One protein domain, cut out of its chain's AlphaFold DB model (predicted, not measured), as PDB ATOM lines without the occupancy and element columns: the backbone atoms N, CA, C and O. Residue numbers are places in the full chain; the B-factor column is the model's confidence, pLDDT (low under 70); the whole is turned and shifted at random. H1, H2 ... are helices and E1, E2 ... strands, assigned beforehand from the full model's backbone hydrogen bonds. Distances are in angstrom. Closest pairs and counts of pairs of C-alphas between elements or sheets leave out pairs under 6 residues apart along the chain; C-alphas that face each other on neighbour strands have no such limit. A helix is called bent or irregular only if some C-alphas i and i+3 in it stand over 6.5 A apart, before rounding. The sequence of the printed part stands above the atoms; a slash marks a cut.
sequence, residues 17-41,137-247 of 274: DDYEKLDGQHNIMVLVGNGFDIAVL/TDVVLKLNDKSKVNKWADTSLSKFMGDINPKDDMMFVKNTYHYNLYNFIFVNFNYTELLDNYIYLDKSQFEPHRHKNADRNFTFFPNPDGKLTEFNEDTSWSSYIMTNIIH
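This is residues 17 to 41 and 137 to 247 of the 274 residues of an uncharacterized protein of [Eubacterium] rectale (UniProt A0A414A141). A strongly twisted sheet of three long parallel strands, E1, E2 and E4, makes a wall, and the bent start of E4 bears the short strand E3 at its edge. H5 lies over E2 and H3 runs across the strands; H2 packs on H5, and H1 touches H5 near one end of the domain. The 136 printed residues hold, in order, E1 H1 H2 H3 H4 E2 H5 E3 E4; the sheet, E1 E2 E4 E3, is mixed, and so is the class. The whole is compact, with a radius of gyration of the C-alphas of 15.6 A and spans of 42 by 37 by 25 A.

E1, residues 24 to 32, begins at C-alpha 24 (21.138, -19.937, -34.846) and is 25.8 A long. H1 is residues 35 to 41; H2, residues 137 to 150, is 19.9 A long. H3 is residues 152 to 162, irregular, with C-alphas 158 and 161 8.2 A apart; H4 is residues 171 to 174. E2, residues 180 to 188, is 24.9 A long. H5 is residues 194 to 199 and E3 residues 218 to 220. E4, residues 237 to 246, is 27.2 A long and ends at C-alpha 246 (9.884, -40.039, -41.431).

E1 and E2 are parallel, with N 26 and O 181 2.8 A apart; E2 and E4 are parallel, with N 184 and O 242 at 2.8 A. E4 bends by 50 degrees at residue 240; E3 and E4 form a hairpin, with N 237 and O 220 at 2.8 A. H5 touches H2 at a shallow tilt of 17 degrees, C-alphas 147 and 198 being closest at 5.7 A. H4 touches no helix. Every O i to N i+4 pair is within hydrogen-bond range in H1, H2 and H5, and 5 of 7 in H3; H4 is too short for one.

Residues 42 to 136 are not printed; C-alphas 41 and 137 are 12.2 A apart. The links H5 to E3 and E3 to E4 are long. Residues 208 and 211 to 214 are under pLDDT 70.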
ATOM      1  N   ASP A  17       7.808 -14.787 -36.370       72.25
ATOM      2  CA  ASP A  17       8.377 -13.908 -35.342       72.25
ATOM      3  C   ASP A  17       9.261 -14.664 -34.333       72.25
ATOM      4  O   ASP A  17      10.174 -14.085 -33.745       72.25
ATOM      5  N   ASP A  18       9.004 -15.956 -34.105       71.19
ATOM      6  CA  ASP A  18       9.825 -16.786 -33.217       71.19
ATOM      7  C   ASP A  18      11.136 -17.190 -33.893       71.19
ATOM      8  O   ASP A  18      12.183 -17.200 -33.245       71.19
ATOM      9  N   TYR A  19      11.100 -17.466 -35.202       73.25
ATOM     10  CA  TYR A  19      12.300 -17.770 -35.987       73.25
ATOM     11  C   TYR A  19      13.238 -16.564 -36.113       73.25
ATOM     12  O   TYR A  19      14.455 -16.740 -36.088       73.25
ATOM     13  N   GLU A  20      12.703 -15.342 -36.189       74.88
ATOM     14  CA  GLU A  20      13.509 -14.111 -36.230       74.88
ATOM     15  C   GLU A  20      14.290 -13.847 -34.930       74.88
ATOM     16  O   GLU A  20      15.282 -13.119 -34.944       74.88
ATOM     17  N   LYS A  21      13.878 -14.451 -33.807       75.81
ATOM     18  CA  LYS A  21      14.543 -14.327 -32.497       75.81
ATOM     19  C   LYS A  21      15.613 -15.398 -32.246       75.81
ATOM     20  O   LYS A  21      16.168 -15.439 -31.147       75.81
ATOM     21  N   LEU A  22      15.857 -16.307 -33.193       83.19
ATOM     22  CA  LEU A  22      16.843 -17.376 -33.031       83.19
ATOM     23  C   LEU A  22      18.260 -16.860 -33.291       83.19
ATOM     24  O   LEU A  22      18.539 -16.292 -34.342       83.19
ATOM     25  N   ASP A  23      19.186 -17.181 -32.388       86.06
ATOM     26  CA  ASP A  23      20.614 -16.869 -32.571       86.06
ATOM     27  C   ASP A  23      21.302 -17.832 -33.558       86.06
ATOM     28  O   ASP A  23      22.431 -17.608 -33.992       86.06
ATOM     29  N   GLY A  24      20.636 -18.939 -33.905       90.81
ATOM     30  CA  GLY A  24      21.138 -19.937 -34.846       90.81
ATOM     31  C   GLY A  24      20.265 -21.188 -34.911       90.81
ATOM     32  O   GLY A  24      19.433 -21.430 -34.033       90.81
ATOM     33  N   GLN A  25      20.469 -22.003 -35.945       92.94
ATOM     34  CA  GLN A  25      19.767 -23.272 -36.136       92.94
ATOM     35  C   GLN A  25      20.750 -24.397 -36.459       92.94
ATOM     36  O   GLN A  25      21.600 -24.272 -37.340       92.94
ATOM     37  N   HIS A  26      20.550 -25.527 -35.789       94.69
ATOM     38  CA  HIS A  26      21.290 -26.766 -35.970       94.69
ATOM     39  C   HIS A  26      20.355 -27.832 -36.532       94.69
ATOM     40  O   HIS A  26      19.385 -28.217 -35.880       94.69
ATOM     41  N   ASN A  27      20.634 -28.304 -37.745       94.81
ATOM     42  CA  ASN A  27      19.875 -29.387 -38.369       94.81
ATOM     43  C   ASN A  27      20.578 -30.716 -38.101       94.81
ATOM     44  O   ASN A  27      21.728 -30.897 -38.499       94.81
ATOM     45  N   ILE A  28      19.883 -31.631 -37.435       95.50
ATOM     46  CA  ILE A  28      20.418 -32.923 -37.017       95.50
ATOM     47  C   ILE A  28      19.581 -34.009 -37.676       95.50
ATOM     48  O   ILE A  28      18.380 -34.114 -37.440       95.50
ATOM     49  N   MET A  29      20.223 -34.828 -38.502       96.94
ATOM     50  CA  MET A  29      19.598 -36.003 -39.092       96.94
ATOM     51  C   MET A  29      20.038 -37.246 -38.325       96.94
ATOM     52  O   MET A  29      21.233 -37.470 -38.141       96.94
ATOM     53  N   VAL A  30      19.074 -38.053 -37.894       96.56
ATOM     54  CA  VAL A  30      19.309 -39.302 -37.165       96.56
ATOM     55  C   VAL A  30      18.793 -40.454 -38.012       96.56
ATOM     56  O   VAL A  30      17.606 -40.520 -38.314       96.56
ATOM     57  N   LEU A  31      19.687 -41.361 -38.397       96.19
ATOM     58  CA  LEU A  31      19.346 -42.562 -39.153       96.19
ATOM     59  C   LEU A  31      19.136 -43.715 -38.169       96.19
ATOM     60  O   LEU A  31      20.058 -44.072 -37.437       96.19
ATOM     61  N   VAL A  32      17.933 -44.287 -38.136       95.62
ATOM     62  CA  VAL A  32      17.584 -45.364 -37.201       95.62
ATOM     63  C   VAL A  32      17.276 -46.631 -37.978       95.62
ATOM     64  O   VAL A  32      16.347 -46.669 -38.777       95.62
ATOM     65  N   GLY A  33      18.088 -47.662 -37.744       92.25
ATOM     66  CA  GLY A  33      17.918 -48.978 -38.348       92.25
ATOM     67  C   GLY A  33      17.292 -50.006 -37.407       92.25
ATOM     68  O   GLY A  33      17.025 -49.752 -36.227       92.25
ATOM     69  N   ASN A  34      17.155 -51.223 -37.933       90.62
ATOM     70  CA  ASN A  34      16.440 -52.330 -37.294       90.62
ATOM     71  C   ASN A  34      17.011 -52.766 -35.935       90.62
ATOM     72  O   ASN A  34      16.310 -53.350 -35.113       90.62
ATOM     73  N   GLY A  35      18.276 -52.440 -35.654       94.00
ATOM     74  CA  GLY A  35      18.893 -52.701 -34.353       94.00
ATOM     75  C   GLY A  35      18.120 -52.088 -33.177       94.00
ATOM     76  O   GLY A  35      18.108 -52.678 -32.097       94.00
ATOM     77  N   PHE A  36      17.435 -50.957 -33.388       95.88
ATOM     78  CA  PHE A  36      16.593 -50.341 -32.362       95.88
ATOM     79  C   PHE A  36      15.400 -51.235 -31.994       95.88
ATOM     80  O   PHE A  36      15.247 -51.603 -30.828       95.88
ATOM     81  N   ASP A  37      14.603 -51.646 -32.983       95.50
ATOM     82  CA  ASP A  37      13.435 -52.509 -32.776       95.50
ATOM     83  C   ASP A  37      13.839 -53.853 -32.166       95.50
ATOM     84  O   ASP A  37      13.212 -54.313 -31.210       95.50
ATOM     85  N   ILE A  38      14.945 -54.444 -32.636       95.12
ATOM     86  CA  ILE A  38      15.507 -55.672 -32.061       95.12
ATOM     87  C   ILE A  38      15.830 -55.473 -30.575       95.12
ATOM     88  O   ILE A  38      15.469 -56.312 -29.748       95.12
ATOM     89  N   ALA A  39      16.488 -54.373 -30.202       95.19
ATOM     90  CA  ALA A  39      16.831 -54.099 -28.808       95.19
ATOM     91  C   ALA A  39      15.584 -53.894 -27.931       95.19
ATOM     92  O   ALA A  39      15.522 -54.414 -26.811       95.19
ATOM     93  N   VAL A  40      14.578 -53.178 -28.440       95.25
ATOM     94  CA  VAL A  40      13.299 -52.968 -27.748       95.25
ATOM     95  C   VAL A  40      12.562 -54.292 -27.554       95.25
ATOM     96  O   VAL A  40      12.149 -54.595 -26.432       95.25
ATOM     97  N   LEU A  41      12.437 -55.106 -28.602       95.06
ATOM     98  CA  LEU A  41      11.730 -56.386 -28.559       95.06
ATOM     99  C   LEU A  41      12.455 -57.418 -27.696       95.06
ATOM    100  O   LEU A  41      11.813 -58.104 -26.908       95.06
ATOM    101  N   THR A 137       0.393 -54.275 -28.447       91.12
ATOM    102  CA  THR A 137       0.033 -53.121 -27.609       91.12
ATOM    103  C   THR A 137       0.740 -53.147 -26.250       91.12
ATOM    104  O   THR A 137       1.168 -52.103 -25.770       91.12
ATOM    105  N   ASP A 138       0.943 -54.327 -25.654       91.50
ATOM    106  CA  ASP A 138       1.651 -54.462 -24.375       91.50
ATOM    107  C   ASP A 138       3.123 -54.036 -24.472       91.50
ATOM    108  O   ASP A 138       3.654 -53.450 -23.526       91.50
ATOM    109  N   VAL A 139       3.795 -54.317 -25.595       93.19
ATOM    110  CA  VAL A 139       5.175 -53.861 -25.840       93.19
ATOM    111  C   VAL A 139       5.210 -52.337 -25.915       93.19
ATOM    112  O   VAL A 139       6.020 -51.711 -25.229       93.19
ATOM    113  N   VAL A 140       4.297 -51.747 -26.691       92.81
ATOM    114  CA  VAL A 140       4.199 -50.291 -26.871       92.81
ATOM    115  C   VAL A 140       3.909 -49.589 -25.541       92.81
ATOM    116  O   VAL A 140       4.610 -48.644 -25.187       92.81
ATOM    117  N   LEU A 141       2.944 -50.080 -24.756       92.56
ATOM    118  CA  LEU A 141       2.599 -49.504 -23.451       92.56
ATOM    119  C   LEU A 141       3.766 -49.582 -22.459       92.56
ATOM    120  O   LEU A 141       4.088 -48.587 -21.811       92.56
ATOM    121  N   LYS A 142       4.457 -50.730 -22.379       93.31
ATOM    122  CA  LYS A 142       5.651 -50.874 -21.528       93.31
ATOM    123  C   LYS A 142       6.758 -49.912 -21.942       93.31
ATOM    124  O   LYS A 142       7.403 -49.326 -21.071       93.31
ATOM    125  N   LEU A 143       7.000 -49.771 -23.246       94.38
ATOM    126  CA  LEU A 143       8.009 -48.855 -23.767       94.38
ATOM    127  C   LEU A 143       7.658 -47.408 -23.418       94.38
ATOM    128  O   LEU A 143       8.506 -46.699 -22.879       94.38
ATOM    129  N   ASN A 144       6.411 -47.006 -23.659       91.88
ATOM    130  CA  ASN A 144       5.898 -45.675 -23.357       91.88
ATOM    131  C   ASN A 144       6.039 -45.338 -21.865       91.88
ATOM    132  O   ASN A 144       6.629 -44.318 -21.511       91.88
ATOM    133  N   ASP A 145       5.589 -46.226 -20.974       92.06
ATOM    134  CA  ASP A 145       5.686 -46.013 -19.525       92.06
ATOM    135  C   ASP A 145       7.140 -45.861 -19.070       92.06
ATOM    136  O   ASP A 145       7.461 -45.013 -18.231       92.06
ATOM    137  N   LYS A 146       8.050 -46.665 -19.632       92.94
ATOM    138  CA  LYS A 146       9.475 -46.573 -19.307       92.94
ATOM    139  C   LYS A 146      10.128 -45.329 -19.898       92.94
ATOM    140  O   LYS A 146      10.928 -44.724 -19.183       92.94
ATOM    141  N   SER A 147       9.791 -44.937 -21.125       92.81
ATOM    142  CA  SER A 147      10.280 -43.693 -21.730       92.81
ATOM    143  C   SER A 147       9.892 -42.499 -20.870       92.81
ATOM    144  O   SER A 147      10.759 -41.742 -20.431       92.81
ATOM    145  N   LYS A 148       8.615 -42.438 -20.486       90.94
ATOM    146  CA  LYS A 148       8.058 -41.396 -19.628       90.94
ATOM    147  C   LYS A 148       8.745 -41.297 -18.271       90.94
ATOM    148  O   LYS A 148       9.201 -40.225 -17.880       90.94
ATOM    149  N   VAL A 149       8.845 -42.413 -17.544       91.75
ATOM    150  CA  VAL A 149       9.435 -42.438 -16.192       91.75
ATOM    151  C   VAL A 149      10.915 -42.058 -16.208       91.75
ATOM    152  O   VAL A 149      11.381 -41.383 -15.292       91.75
ATOM    153  N   ASN A 150      11.654 -42.480 -17.236       91.88
ATOM    154  CA  ASN A 150      13.101 -42.266 -17.318       91.88
ATOM    155  C   ASN A 150      13.497 -41.047 -18.161       91.88
ATOM    156  O   ASN A 150      14.690 -40.808 -18.337       91.88
ATOM    157  N   LYS A 151      12.523 -40.290 -18.676       92.75
ATOM    158  CA  LYS A 151      12.733 -39.117 -19.531       92.75
ATOM    159  C   LYS A 151      13.620 -39.402 -20.747       92.75
ATOM    160  O   LYS A 151      14.556 -38.648 -21.025       92.75
ATOM    161  N   TRP A 152      13.401 -40.528 -21.426       93.88
ATOM    162  CA  TRP A 152      14.301 -40.962 -22.499       93.88
ATOM    163  C   TRP A 152      14.302 -40.017 -23.695       93.88
ATOM    164  O   TRP A 152      15.379 -39.724 -24.196       93.88
ATOM    165  N   ALA A 153      13.143 -39.496 -24.107       93.69
ATOM    166  CA  ALA A 153      13.056 -38.538 -25.205       93.69
ATOM    167  C   ALA A 153      13.887 -37.277 -24.921       93.69
ATOM    168  O   ALA A 153      14.792 -36.936 -25.680       93.69
ATOM    169  N   ASP A 154      13.627 -36.633 -23.777       92.81
ATOM    170  CA  ASP A 154      14.360 -35.442 -23.330       92.81
ATOM    171  C   ASP A 154      15.859 -35.730 -23.208       92.81
ATOM    172  O   ASP A 154      16.676 -34.995 -23.754       92.81
ATOM    173  N   THR A 155      16.236 -36.843 -22.571       94.19
ATOM    174  CA  THR A 155      17.644 -37.225 -22.390       94.19
ATOM    175  C   THR A 155      18.339 -37.473 -23.726       94.19
ATOM    176  O   THR A 155      19.413 -36.924 -23.961       94.19
ATOM    177  N   SER A 156      17.738 -38.262 -24.620       95.31
ATOM    178  CA  SER A 156      18.316 -38.572 -25.927       95.31
ATOM    179  C   SER A 156      18.478 -37.318 -26.782       95.31
ATOM    180  O   SER A 156      19.511 -37.158 -27.415       95.31
ATOM    181  N   LEU A 157      17.517 -36.395 -26.772       95.62
ATOM    182  CA  LEU A 157      17.595 -35.170 -27.572       95.62
ATOM    183  C   LEU A 157      18.556 -34.137 -26.963       95.62
ATOM    184  O   LEU A 157      19.307 -33.486 -27.687       95.62
ATOM    185  N   SER A 158      18.550 -33.977 -25.637       95.44
ATOM    186  CA  SER A 158      19.347 -32.957 -24.937       95.44
ATOM    187  C   SER A 158      20.802 -33.346 -24.721       95.44
ATOM    188  O   SER A 158      21.644 -32.453 -24.617       95.44
ATOM    189  N   LYS A 159      21.106 -34.649 -24.654       95.94
ATOM    190  CA  LYS A 159      22.420 -35.166 -24.240       95.94
ATOM    191  C   LYS A 159      23.085 -36.105 -25.250       95.94
ATOM    192  O   LYS A 159      24.073 -36.742 -24.893       95.94
ATOM    193  N   PHE A 160      22.628 -36.166 -26.505       95.31
ATOM    194  CA  PHE A 160      23.220 -37.069 -27.511       95.31
ATOM    195  C   PHE A 160      24.735 -36.874 -27.715       95.31
ATOM    196  O   PHE A 160      25.434 -37.809 -28.093       95.31
ATOM    197  N   MET A 161      25.279 -35.683 -27.426       93.88
ATOM    198  CA  MET A 161      26.726 -35.434 -27.496       93.88
ATOM    199  C   MET A 161      27.548 -36.311 -26.538       93.88
ATOM    200  O   MET A 161      28.750 -36.483 -26.749       93.88
ATOM    201  N   GLY A 162      26.931 -36.884 -25.501       94.00
ATOM    202  CA  GLY A 162      27.588 -37.840 -24.603       94.00
ATOM    203  C   GLY A 162      27.928 -39.164 -25.284       94.00
ATOM    204  O   GLY A 162      28.932 -39.792 -24.945       94.00
ATOM    205  N   ASP A 163      27.149 -39.545 -26.296       93.12
ATOM    206  CA  ASP A 163      27.342 -40.788 -27.045       93.12
ATOM    207  C   ASP A 163      28.378 -40.635 -28.173       93.12
ATOM    208  O   ASP A 163      28.887 -41.625 -28.697       93.12
ATOM    209  N   ILE A 164      28.742 -39.397 -28.528       90.62
ATOM    210  CA  ILE A 164      29.688 -39.094 -29.607       90.62
ATOM    211  C   ILE A 164      31.076 -38.835 -29.027       90.62
ATOM    212  O   ILE A 164      31.290 -37.878 -28.281       90.62
ATOM    213  N   ASN A 165      32.038 -39.681 -29.401       86.19
ATOM    214  CA  ASN A 165      33.445 -39.525 -29.052       86.19
ATOM    215  C   ASN A 165      34.354 -40.071 -30.176       86.19
ATOM    216  O   ASN A 165      34.056 -41.144 -30.706       86.19
ATOM    217  N   PRO A 166      35.477 -39.397 -30.505       87.69
ATOM    218  CA  PRO A 166      35.919 -38.094 -29.987       87.69
ATOM    219  C   PRO A 166      35.089 -36.928 -30.555       87.69
ATOM    220  O   PRO A 166      34.572 -37.024 -31.666       87.69
ATOM    221  N   LYS A 167      34.959 -35.829 -29.798       88.62
ATOM    222  CA  LYS A 167      34.144 -34.661 -30.199       88.62
ATOM    223  C   LYS A 167      34.827 -33.292 -30.077       88.62
ATOM    224  O   LYS A 167      34.231 -32.304 -30.495       88.62
ATOM    225  N   ASP A 168      36.063 -33.216 -29.583       83.94
ATOM    226  CA  ASP A 168      36.796 -31.945 -29.403       83.94
ATOM    227  C   ASP A 168      37.010 -31.162 -30.714       83.94
ATOM    228  O   ASP A 168      37.017 -29.928 -30.732       83.94
ATOM    229  N   ASP A 169      37.118 -31.878 -31.834       84.31
ATOM    230  CA  ASP A 169      37.325 -31.290 -33.162       84.31
ATOM    231  C   ASP A 169      36.015 -31.022 -33.921       84.31
ATOM    232  O   ASP A 169      36.024 -30.512 -35.044       84.31
ATOM    233  N   MET A 170      34.859 -31.341 -33.329       89.31
ATOM    234  CA  MET A 170      33.573 -31.130 -33.985       89.31
ATOM    235  C   MET A 170      33.188 -29.651 -33.953       89.31
ATOM    236  O   MET A 170      32.799 -29.110 -32.917       89.31
ATOM    237  N   MET A 171      33.178 -29.023 -35.130       87.44
ATOM    238  CA  MET A 171      32.653 -27.662 -35.322       87.44
ATOM    239  C   MET A 171      31.227 -27.492 -34.787       87.44
ATOM    240  O   MET A 171      30.865 -26.402 -34.358       87.44
ATOM    241  N   PHE A 172      30.432 -28.568 -34.789       91.12
ATOM    242  CA  PHE A 172      29.084 -28.569 -34.230       91.12
ATOM    243  C   PHE A 172      29.069 -28.048 -32.788       91.12
ATOM    244  O   PHE A 172      28.367 -27.083 -32.508       91.12
ATOM    245  N   VAL A 173      29.886 -28.626 -31.899       86.69
ATOM    246  CA  VAL A 173      29.860 -28.293 -30.465       86.69
ATOM    247  C   VAL A 173      30.284 -26.846 -30.223       86.69
ATOM    248  O   VAL A 173      29.621 -26.130 -29.471       86.69
ATOM    249  N   LYS A 174      31.327 -26.395 -30.927       86.06
ATOM    250  CA  LYS A 174      31.860 -25.024 -30.836       86.06
ATOM    251  C   LYS A 174      30.861 -23.958 -31.286       86.06
ATOM    252  O   LYS A 174      30.959 -22.812 -30.865       86.06
ATOM    253  N   ASN A 175      29.887 -24.346 -32.109       91.25
ATOM    254  CA  ASN A 175      28.844 -23.467 -32.630       91.25
ATOM    255  C   ASN A 175      27.516 -23.581 -31.863       91.25
ATOM    256  O   ASN A 175      26.522 -22.987 -32.281       91.25
ATOM    257  N   THR A 176      27.467 -24.348 -30.768       93.12
ATOM    258  CA  THR A 176      26.275 -24.422 -29.917       93.12
ATOM    259  C   THR A 176      26.274 -23.318 -28.868       93.12
ATOM    260  O   THR A 176      27.284 -23.065 -28.211       93.12
ATOM    261  N   TYR A 177      25.124 -22.676 -28.676       92.56
ATOM    262  CA  TYR A 177      24.931 -21.673 -27.638       92.56
ATOM    263  C   TYR A 177      23.465 -21.575 -27.200       92.56
ATOM    264  O   TYR A 177      22.574 -22.268 -27.712       92.56
ATOM    265  N   HIS A 178      23.213 -20.695 -26.227       92.50
ATOM    266  CA  HIS A 178      21.861 -20.287 -25.859       92.50
ATOM    267  C   HIS A 178      21.081 -19.806 -27.089       92.50
ATOM    268  O   HIS A 178      21.648 -19.287 -28.044       92.50
ATOM    269  N   TYR A 179      19.763 -19.990 -27.050       90.56
ATOM    270  CA  TYR A 179      18.808 -19.474 -28.036       90.56
ATOM    271  C   TYR A 179      18.914 -20.082 -29.437       90.56
ATOM    272  O   TYR A 179      18.168 -19.686 -30.332       90.56
ATOM    273  N   ASN A 180      19.760 -21.097 -29.628       93.31
ATOM    274  CA  ASN A 180      19.728 -21.896 -30.843       93.31
ATOM    275  C   ASN A 180      18.506 -22.826 -30.892       93.31
ATOM    276  O   ASN A 180      18.026 -23.314 -29.862       93.31
ATOM    277  N   LEU A 181      18.052 -23.107 -32.112       92.81
ATOM    278  CA  LEU A 181      17.084 -24.152 -32.428       92.81
ATOM    279  C   LEU A 181      17.800 -25.444 -32.828       92.81
ATOM    280  O   LEU A 181      18.619 -25.441 -33.745       92.81
ATOM    281  N   TYR A 182      17.432 -26.555 -32.195       94.56
ATOM    282  CA  TYR A 182      17.852 -27.899 -32.587       94.56
ATOM    283  C   TYR A 182      16.709 -28.585 -33.331       94.56
ATOM    284  O   TYR A 182      15.690 -28.948 -32.741       94.56
ATOM    285  N   ASN A 183      16.868 -28.724 -34.644       93.94
ATOM    286  CA  ASN A 183      15.885 -29.326 -35.533       93.94
ATOM    287  C   ASN A 183      16.298 -30.762 -35.880       93.94
ATOM    288  O   ASN A 183      17.207 -30.971 -36.686       93.94
ATOM    289  N   PHE A 184      15.631 -31.737 -35.268       96.00
ATOM    290  CA  PHE A 184      15.875 -33.160 -35.468       96.00
ATOM    291  C   PHE A 184      14.961 -33.744 -36.541       96.00
ATOM    292  O   PHE A 184      13.736 -33.633 -36.463       96.00
ATOM    293  N   ILE A 185      15.562 -34.450 -37.493       96.56
ATOM    294  CA  ILE A 185      14.869 -35.301 -38.457       96.56
ATOM    295  C   ILE A 185      15.326 -36.737 -38.221       96.56
ATOM    296  O   ILE A 185      16.472 -37.087 -38.497       96.56
ATOM    297  N   PHE A 186      14.420 -37.569 -37.723       97.12
ATOM    298  CA  PHE A 186      14.620 -39.003 -37.602       97.12
ATOM    299  C   PHE A 186      14.172 -39.678 -38.894       97.12
ATOM    300  O   PHE A 186      13.002 -39.610 -39.268       97.12
ATOM    301  N   VAL A 187      15.107 -40.336 -39.568       96.31
ATOM    302  CA  VAL A 187      14.828 -41.239 -40.682       96.31
ATOM    303  C   VAL A 187      14.764 -42.643 -40.099       96.31
ATOM    304  O   VAL A 187      15.793 -43.269 -39.835       96.31
ATOM    305  N   ASN A 188      13.546 -43.097 -39.818       95.31
ATOM    306  CA  ASN A 188      13.289 -44.394 -39.218       95.31
ATOM    307  C   ASN A 188      13.077 -45.439 -40.315       95.31
ATOM    308  O   ASN A 188      12.000 -45.528 -40.899       95.31
ATOM    309  N   PHE A 189      14.105 -46.237 -40.599       92.81
ATOM    310  CA  PHE A 189      14.019 -47.316 -41.588       92.81
ATOM    311  C   PHE A 189      13.195 -48.512 -41.094       92.81
ATOM    312  O   PHE A 189      12.948 -49.442 -41.861       92.81
ATOM    313  N   ASN A 190      12.765 -48.493 -39.829       93.00
ATOM    314  CA  ASN A 190      11.896 -49.514 -39.272       93.00
ATOM    315  C   ASN A 190      10.438 -49.225 -39.630       93.00
ATOM    316  O   ASN A 190       9.977 -48.081 -39.659       93.00
ATOM    317  N   TYR A 191       9.686 -50.299 -39.831       92.56
ATOM    318  CA  TYR A 191       8.262 -50.231 -40.139       92.56
ATOM    319  C   TYR A 191       7.407 -49.936 -38.898       92.56
ATOM    320  O   TYR A 191       6.229 -49.612 -39.024       92.56
ATOM    321  N   THR A 192       7.957 -50.085 -37.694       94.38
ATOM    322  CA  THR A 192       7.206 -49.990 -36.437       94.38
ATOM    323  C   THR A 192       7.272 -48.577 -35.854       94.38
ATOM    324  O   THR A 192       8.211 -47.823 -36.093       94.38
ATOM    325  N   GLU A 193       6.289 -48.241 -35.021       91.50
ATOM    326  CA  GLU A 193       6.204 -46.953 -34.312       91.50
ATOM    327  C   GLU A 193       6.927 -47.004 -32.943       91.50
ATOM    328  O   GLU A 193       6.622 -46.234 -32.026       91.50
ATOM    329  N   LEU A 194       7.838 -47.968 -32.732       96.06
ATOM    330  CA  LEU A 194       8.543 -48.120 -31.452       96.06
ATOM    331  C   LEU A 194       9.461 -46.924 -31.175       96.06
ATOM    332  O   LEU A 194       9.495 -46.432 -30.045       96.06
ATOM    333  N   LEU A 195      10.170 -46.428 -32.192       96.31
ATOM    334  CA  LEU A 195      10.988 -45.220 -32.064       96.31
ATOM    335  C   LEU A 195      10.116 -44.000 -31.761       96.31
ATOM    336  O   LEU A 195      10.453 -43.220 -30.875       96.31
ATOM    337  N   ASP A 196       8.990 -43.865 -32.459       93.69
ATOM    338  CA  ASP A 196       8.040 -42.769 -32.300       93.69
ATOM    339  C   ASP A 196       7.582 -42.671 -30.847       93.69
ATOM    340  O   ASP A 196       7.685 -41.610 -30.240       93.69
ATOM    341  N   ASN A 197       7.196 -43.801 -30.245       92.12
ATOM    342  CA  ASN A 197       6.833 -43.866 -28.826       92.12
ATOM    343  C   ASN A 197       8.019 -43.598 -27.887       92.12
ATOM    344  O   ASN A 197       7.835 -43.048 -26.801       92.12
ATOM    345  N   TYR A 198       9.236 -43.988 -28.268       94.69
ATOM    346  CA  TYR A 198      10.429 -43.761 -27.455       94.69
ATOM    347  C   TYR A 198      10.816 -42.276 -27.406       94.69
ATOM    348  O   TYR A 198      11.078 -41.768 -26.315       94.69
ATOM    349  N   ILE A 199      10.850 -41.588 -28.555       93.12
ATOM    350  CA  ILE A 199      11.326 -40.196 -28.663       93.12
ATOM    351  C   ILE A 199      10.221 -39.159 -28.429       93.12
ATOM    352  O   ILE A 199      10.507 -37.961 -28.429       93.12
ATOM    353  N   TYR A 200       8.968 -39.584 -28.239       90.00
ATOM    354  CA  TYR A 200       7.849 -38.660 -28.081       90.00
ATOM    355  C   TYR A 200       8.004 -37.771 -26.837       90.00
ATOM    356  O   TYR A 200       8.066 -38.245 -25.701       90.00
ATOM    357  N   LEU A 201       8.020 -36.455 -27.055       84.75
ATOM    358  CA  LEU A 201       8.067 -35.443 -26.001       84.75
ATOM    359  C   LEU A 201       6.665 -35.208 -25.422       84.75
ATOM    360  O   LEU A 201       5.953 -34.289 -25.823       84.75
ATOM    361  N   ASP A 202       6.250 -36.053 -24.476       79.44
ATOM    362  CA  ASP A 202       4.955 -35.907 -23.803       79.44
ATOM    363  C   ASP A 202       4.935 -34.775 -22.750       79.44
ATOM    364  O   ASP A 202       5.974 -34.324 -22.272       79.44
ATOM    365  N   LYS A 203       3.733 -34.357 -22.316       74.50
ATOM    366  CA  LYS A 203       3.517 -33.260 -21.339       74.50
ATOM    367  C   LYS A 203       4.234 -33.425 -19.988       74.50
ATOM    368  O   LYS A 203       4.355 -32.458 -19.246       74.50
ATOM    369  N   SER A 204       4.620 -34.641 -19.604       71.81
ATOM    370  CA  SER A 204       5.366 -34.899 -18.364       71.81
ATOM    371  C   SER A 204       6.880 -34.801 -18.541       71.81
ATOM    372  O   SER A 204       7.595 -34.588 -17.560       71.81
ATOM    373  N   GLN A 205       7.360 -34.947 -19.776       72.00
ATOM    374  CA  GLN A 205       8.770 -34.828 -20.136       72.00
ATOM    375  C   GLN A 205       9.098 -33.440 -20.704       72.00
ATOM    376  O   GLN A 205      10.227 -32.983 -20.561       72.00
ATOM    377  N   PHE A 206       8.114 -32.756 -21.293       76.25
ATOM    378  CA  PHE A 206       8.287 -31.490 -21.994       76.25
ATOM    379  C   PHE A 206       7.222 -30.462 -21.597       76.25
ATOM    380  O   PHE A 206       6.021 -30.732 -21.629       76.25
ATOM    381  N   GLU A 207       7.680 -29.255 -21.260       72.88
ATOM    382  CA  GLU A 207       6.829 -28.107 -20.949       72.88
ATOM    383  C   GLU A 207       7.026 -27.025 -22.026       72.88
ATOM    384  O   GLU A 207       8.033 -26.311 -21.994       72.88
ATOM    385  N   PRO A 208       6.071 -26.862 -22.966       68.62
ATOM    386  CA  PRO A 208       6.193 -25.888 -24.053       68.62
ATOM    387  C   PRO A 208       6.373 -24.437 -23.579       68.62
ATOM    388  O   PRO A 208       6.963 -23.633 -24.291       68.62
ATOM    389  N   HIS A 209       5.892 -24.105 -22.376       71.38
ATOM    390  CA  HIS A 209       5.963 -22.765 -21.782       71.38
ATOM    391  C   HIS A 209       6.606 -22.791 -20.391       71.38
ATOM    392  O   HIS A 209       6.041 -22.297 -19.416       71.38
ATOM    393  N   ARG A 210       7.814 -23.359 -20.292       71.00
ATOM    394  CA  ARG A 210       8.573 -23.451 -19.031       71.00
ATOM    395  C   ARG A 210       8.828 -22.092 -18.365       71.00
ATOM    396  O   ARG A 210       8.993 -22.005 -17.146       71.00
ATOM    397  N   HIS A 211       8.906 -21.018 -19.147       69.88
ATOM    398  CA  HIS A 211       9.214 -19.684 -18.644       69.88
ATOM    399  C   HIS A 211       8.057 -18.711 -18.873       69.88
ATOM    400  O   HIS A 211       7.489 -18.628 -19.952       69.88
ATOM    401  N   LYS A 212       7.755 -17.897 -17.853       64.69
ATOM    402  CA  LYS A 212       6.655 -16.915 -17.898       64.69
ATOM    403  C   LYS A 212       6.833 -15.825 -18.958       64.69
ATOM    404  O   LYS A 212       5.848 -15.315 -19.468       64.69
ATOM    405  N   ASN A 213       8.085 -15.454 -19.229       66.50
ATOM    406  CA  ASN A 213       8.449 -14.315 -20.078       66.50
ATOM    407  C   ASN A 213       9.395 -14.729 -21.218       66.50
ATOM    408  O   ASN A 213      10.098 -13.878 -21.759       66.50
ATOM    409  N   ALA A 214       9.515 -16.028 -21.500       64.12
ATOM    410  CA  ALA A 214      10.391 -16.514 -22.555       64.12
ATOM    411  C   ALA A 214       9.863 -17.800 -23.183       64.12
ATOM    412  O   ALA A 214       9.446 -18.715 -22.482       64.12
ATOM    413  N   ASP A 215       9.997 -17.891 -24.498       70.81
ATOM    414  CA  ASP A 215       9.365 -18.949 -25.291       70.81
ATOM    415  C   ASP A 215      10.240 -20.215 -25.405       70.81
ATOM    416  O   ASP A 215       9.911 -21.169 -26.105       70.81
ATOM    417  N   ARG A 216      11.380 -20.233 -24.699       80.00
ATOM    418  CA  ARG A 216      12.364 -21.325 -24.705       80.00
ATOM    419  C   ARG A 216      11.828 -22.526 -23.940       80.00
ATOM    420  O   ARG A 216      11.430 -22.404 -22.780       80.00
ATOM    421  N   ASN A 217      11.889 -23.689 -24.571       82.06
ATOM    422  CA  ASN A 217      11.240 -24.912 -24.104       82.06
ATOM    423  C   ASN A 217      12.200 -26.109 -24.006       82.06
ATOM    424  O   ASN A 217      11.795 -27.181 -23.569       82.06
ATOM    425  N   PHE A 218      13.477 -25.925 -24.350       90.69
ATOM    426  CA  PHE A 218      14.475 -26.988 -24.381       90.69
ATOM    427  C   PHE A 218      15.766 -26.593 -23.660       90.69
ATOM    428  O   PHE A 218      16.082 -25.414 -23.472       90.69
ATOM    429  N   THR A 219      16.519 -27.590 -23.206       93.19
ATOM    430  CA  THR A 219      17.848 -27.405 -22.621       93.19
ATOM    431  C   THR A 219      18.808 -28.365 -23.301       93.19
ATOM    432  O   THR A 219      18.612 -29.567 -23.208       93.19
ATOM    433  N   PHE A 220      19.824 -27.844 -23.983       96.06
ATOM    434  CA  PHE A 220      20.834 -28.656 -24.661       96.06
ATOM    435  C   PHE A 220      22.121 -28.730 -23.840       96.06
ATOM    436  O   PHE A 220      22.541 -27.723 -23.273       96.06
ATOM    437  N   PHE A 221      22.766 -29.895 -23.809       96.25
ATOM    438  CA  PHE A 221      24.032 -30.109 -23.116       96.25
ATOM    439  C   PHE A 221      25.128 -30.412 -24.150       96.25
ATOM    440  O   PHE A 221      25.113 -31.491 -24.745       96.25
ATOM    441  N   PRO A 222      26.094 -29.501 -24.377       94.25
ATOM    442  CA  PRO A 222      27.187 -29.739 -25.321       94.25
ATOM    443  C   PRO A 222      28.209 -30.779 -24.837       94.25
ATOM    444  O   PRO A 222      28.878 -31.391 -25.667       94.25
ATOM    445  N   ASN A 223      28.344 -30.987 -23.520       94.94
ATOM    446  CA  ASN A 223      29.359 -31.876 -22.940       94.94
ATOM    447  C   ASN A 223      28.834 -32.803 -21.825       94.94
ATOM    448  O   ASN A 223      29.441 -32.874 -20.765       94.94
ATOM    449  N   PRO A 224      27.725 -33.533 -22.000       94.94
ATOM    450  CA  PRO A 224      27.073 -34.235 -20.891       94.94
ATOM    451  C   PRO A 224      27.889 -35.405 -20.310       94.94
ATOM    452  O   PRO A 224      27.510 -35.933 -19.271       94.94
ATOM    453  N   ASP A 225      28.972 -35.835 -20.969       93.38
ATOM    454  CA  ASP A 225      29.907 -36.858 -20.480       93.38
ATOM    455  C   ASP A 225      31.219 -36.277 -19.917       93.38
ATOM    456  O   ASP A 225      32.114 -37.043 -19.558       93.38
ATOM    457  N   GLY A 226      31.353 -34.946 -19.871       92.31
ATOM    458  CA  GLY A 226      32.490 -34.254 -19.262       92.31
ATOM    459  C   GLY A 226      33.814 -34.386 -20.017       92.31
ATOM    460  O   GLY A 226      34.860 -34.064 -19.456       92.31
ATOM    461  N   LYS A 227      33.810 -34.860 -21.270       90.69
ATOM    462  CA  LYS A 227      35.049 -35.169 -22.009       90.69
ATOM    463  C   LYS A 227      35.628 -34.012 -22.818       90.69
ATOM    464  O   LYS A 227      36.796 -34.089 -23.180       90.69
ATOM    465  N   LEU A 228      34.854 -32.958 -23.087       87.44
ATOM    466  CA  LEU A 228      35.378 -31.737 -23.709       87.44
ATOM    467  C   LEU A 228      36.191 -30.904 -22.719       87.44
ATOM    468  O   LEU A 228      35.838 -30.784 -21.549       87.44
ATOM    469  N   THR A 229      37.243 -30.266 -23.224       84.81
ATOM    470  CA  THR A 229      38.083 -29.345 -22.436       84.81
ATOM    471  C   THR A 229      37.482 -27.944 -22.287       84.81
ATOM    472  O   THR A 229      37.723 -27.275 -21.283       84.81
ATOM    473  N   GLU A 230      36.692 -27.495 -23.267       84.44
ATOM    474  CA  GLU A 230      36.137 -26.132 -23.333       84.44
ATOM    475  C   GLU A 230      34.907 -25.929 -22.425       84.44
ATOM    476  O   GLU A 230      34.623 -24.811 -21.995       84.44
ATOM    477  N   PHE A 231      34.187 -27.006 -22.100       88.19
ATOM    478  CA  PHE A 231      32.948 -26.991 -21.319       88.19
ATOM    479  C   PHE A 231      33.012 -28.047 -20.218       88.19
ATOM    480  O   PHE A 231      33.632 -29.083 -20.411       88.19
ATOM    481  N   ASN A 232      32.332 -27.847 -19.090       91.50
ATOM    482  CA  ASN A 232      32.167 -28.912 -18.095       91.50
ATOM    483  C   ASN A 232      30.881 -29.719 -18.360       91.50
ATOM    484  O   ASN A 232      30.109 -29.387 -19.261       91.50
ATOM    485  N   GLU A 233      30.661 -30.775 -17.574       93.00
ATOM    486  CA  GLU A 233      29.512 -31.681 -17.721       93.00
ATOM    487  C   GLU A 233      28.143 -31.052 -17.429       93.00
ATOM    488  O   GLU A 233      27.123 -31.510 -17.948       93.00
ATOM    489  N   ASP A 234      28.131 -29.958 -16.669       94.19
ATOM    490  CA  ASP A 234      26.929 -29.223 -16.279       94.19
ATOM    491  C   ASP A 234      26.602 -28.055 -17.225       94.19
ATOM    492  O   ASP A 234      25.536 -27.434 -17.112       94.19
ATOM    493  N   THR A 235      27.498 -27.731 -18.166       94.62
ATOM    494  CA  THR A 235      27.264 -26.684 -19.164       94.62
ATOM    495  C   THR A 235      25.987 -27.004 -19.939       94.62
ATOM    496  O   THR A 235      25.830 -28.099 -20.480       94.62
ATOM    497  N   SER A 236      25.070 -26.036 -20.009       95.56
ATOM    498  CA  SER A 236      23.788 -26.206 -20.690       95.56
ATOM    499  C   SER A 236      23.247 -24.915 -21.293       95.56
ATOM    500  O   SER A 236      23.387 -23.828 -20.729       95.56
ATOM    501  N   TRP A 237      22.583 -25.049 -22.440       94.25
ATOM    502  CA  TRP A 237      22.027 -23.957 -23.231       94.25
ATOM    503  C   TRP A 237      20.502 -23.962 -23.167       94.25
ATOM    504  O   TRP A 237      19.857 -24.968 -23.452       94.25
ATOM    505  N   SER A 238      19.916 -22.822 -22.803       92.62
ATOM    506  CA  SER A 238      18.467 -22.598 -22.900       92.62
ATOM    507  C   SER A 238      18.102 -22.351 -24.361       92.62
ATOM    508  O   SER A 238      18.532 -21.350 -24.932       92.62
ATOM    509  N   SER A 239      17.332 -23.260 -24.951       92.00
ATOM    510  CA  SER A 239      17.229 -23.426 -26.403       92.00
ATOM    511  C   SER A 239      15.814 -23.815 -26.840       92.00
ATOM    512  O   SER A 239      14.893 -23.908 -26.022       92.00
ATOM    513  N   TYR A 240      15.660 -24.040 -28.143       90.56
ATOM    514  CA  TYR A 240      14.432 -24.500 -28.785       90.56
ATOM    515  C   TYR A 240      14.649 -25.874 -29.413       90.56
ATOM    516  O   TYR A 240      15.758 -26.186 -29.854       90.56
ATOM    517  N   ILE A 241      13.591 -26.678 -29.492       91.00
ATOM    518  CA  ILE A 241      13.625 -27.979 -30.166       91.00
ATOM    519  C   ILE A 241      12.491 -28.129 -31.175       91.00
ATOM    520  O   ILE A 241      11.381 -27.633 -30.963       91.00
ATOM    521  N   MET A 242      12.784 -28.826 -32.268       89.56
ATOM    522  CA  MET A 242      11.814 -29.355 -33.219       89.56
ATOM    523  C   MET A 242      12.206 -30.792 -33.560       89.56
ATOM    524  O   MET A 242      13.385 -31.094 -33.717       89.56
ATOM    525  N   THR A 243      11.221 -31.680 -33.655       90.88
ATOM    526  CA  THR A 243      11.430 -33.094 -33.981       90.88
ATOM    527  C   THR A 243      10.465 -33.510 -35.077       90.88
ATOM    528  O   THR A 243       9.266 -33.245 -34.977       90.88
ATOM    529  N   ASN A 244      10.970 -34.207 -36.086       92.56
ATOM    530  CA  ASN A 244      10.167 -34.843 -37.119       92.56
ATOM    531  C   ASN A 244      10.647 -36.282 -37.339       92.56
ATOM    532  O   ASN A 244      11.849 -36.534 -37.284       92.56
ATOM    533  N   ILE A 245       9.723 -37.203 -37.605       94.62
ATOM    534  CA  ILE A 245      10.025 -38.609 -37.895       94.62
ATOM    535  C   ILE A 245       9.446 -38.952 -39.262       94.62
ATOM    536  O   ILE A 245       8.262 -38.728 -39.529       94.62
ATOM    537  N   ILE A 246      10.284 -39.512 -40.129       94.31
ATOM    538  CA  ILE A 246       9.884 -40.039 -41.431       94.31
ATOM    539  C   ILE A 246      10.164 -41.539 -41.488       94.31
ATOM    540  O   ILE A 246      11.185 -42.002 -40.989       94.31
ATOM    541  N   HIS A 247       9.263 -42.281 -42.133       93.62
ATOM    542  CA  HIS A 247       9.389 -43.722 -42.353       93.62
ATOM    543  C   HIS A 247       9.481 -43.990 -43.857       93.62
ATOM    544  O   HIS A 247       8.441 -44.164 -44.499       93.62
TER     545      HIS A 247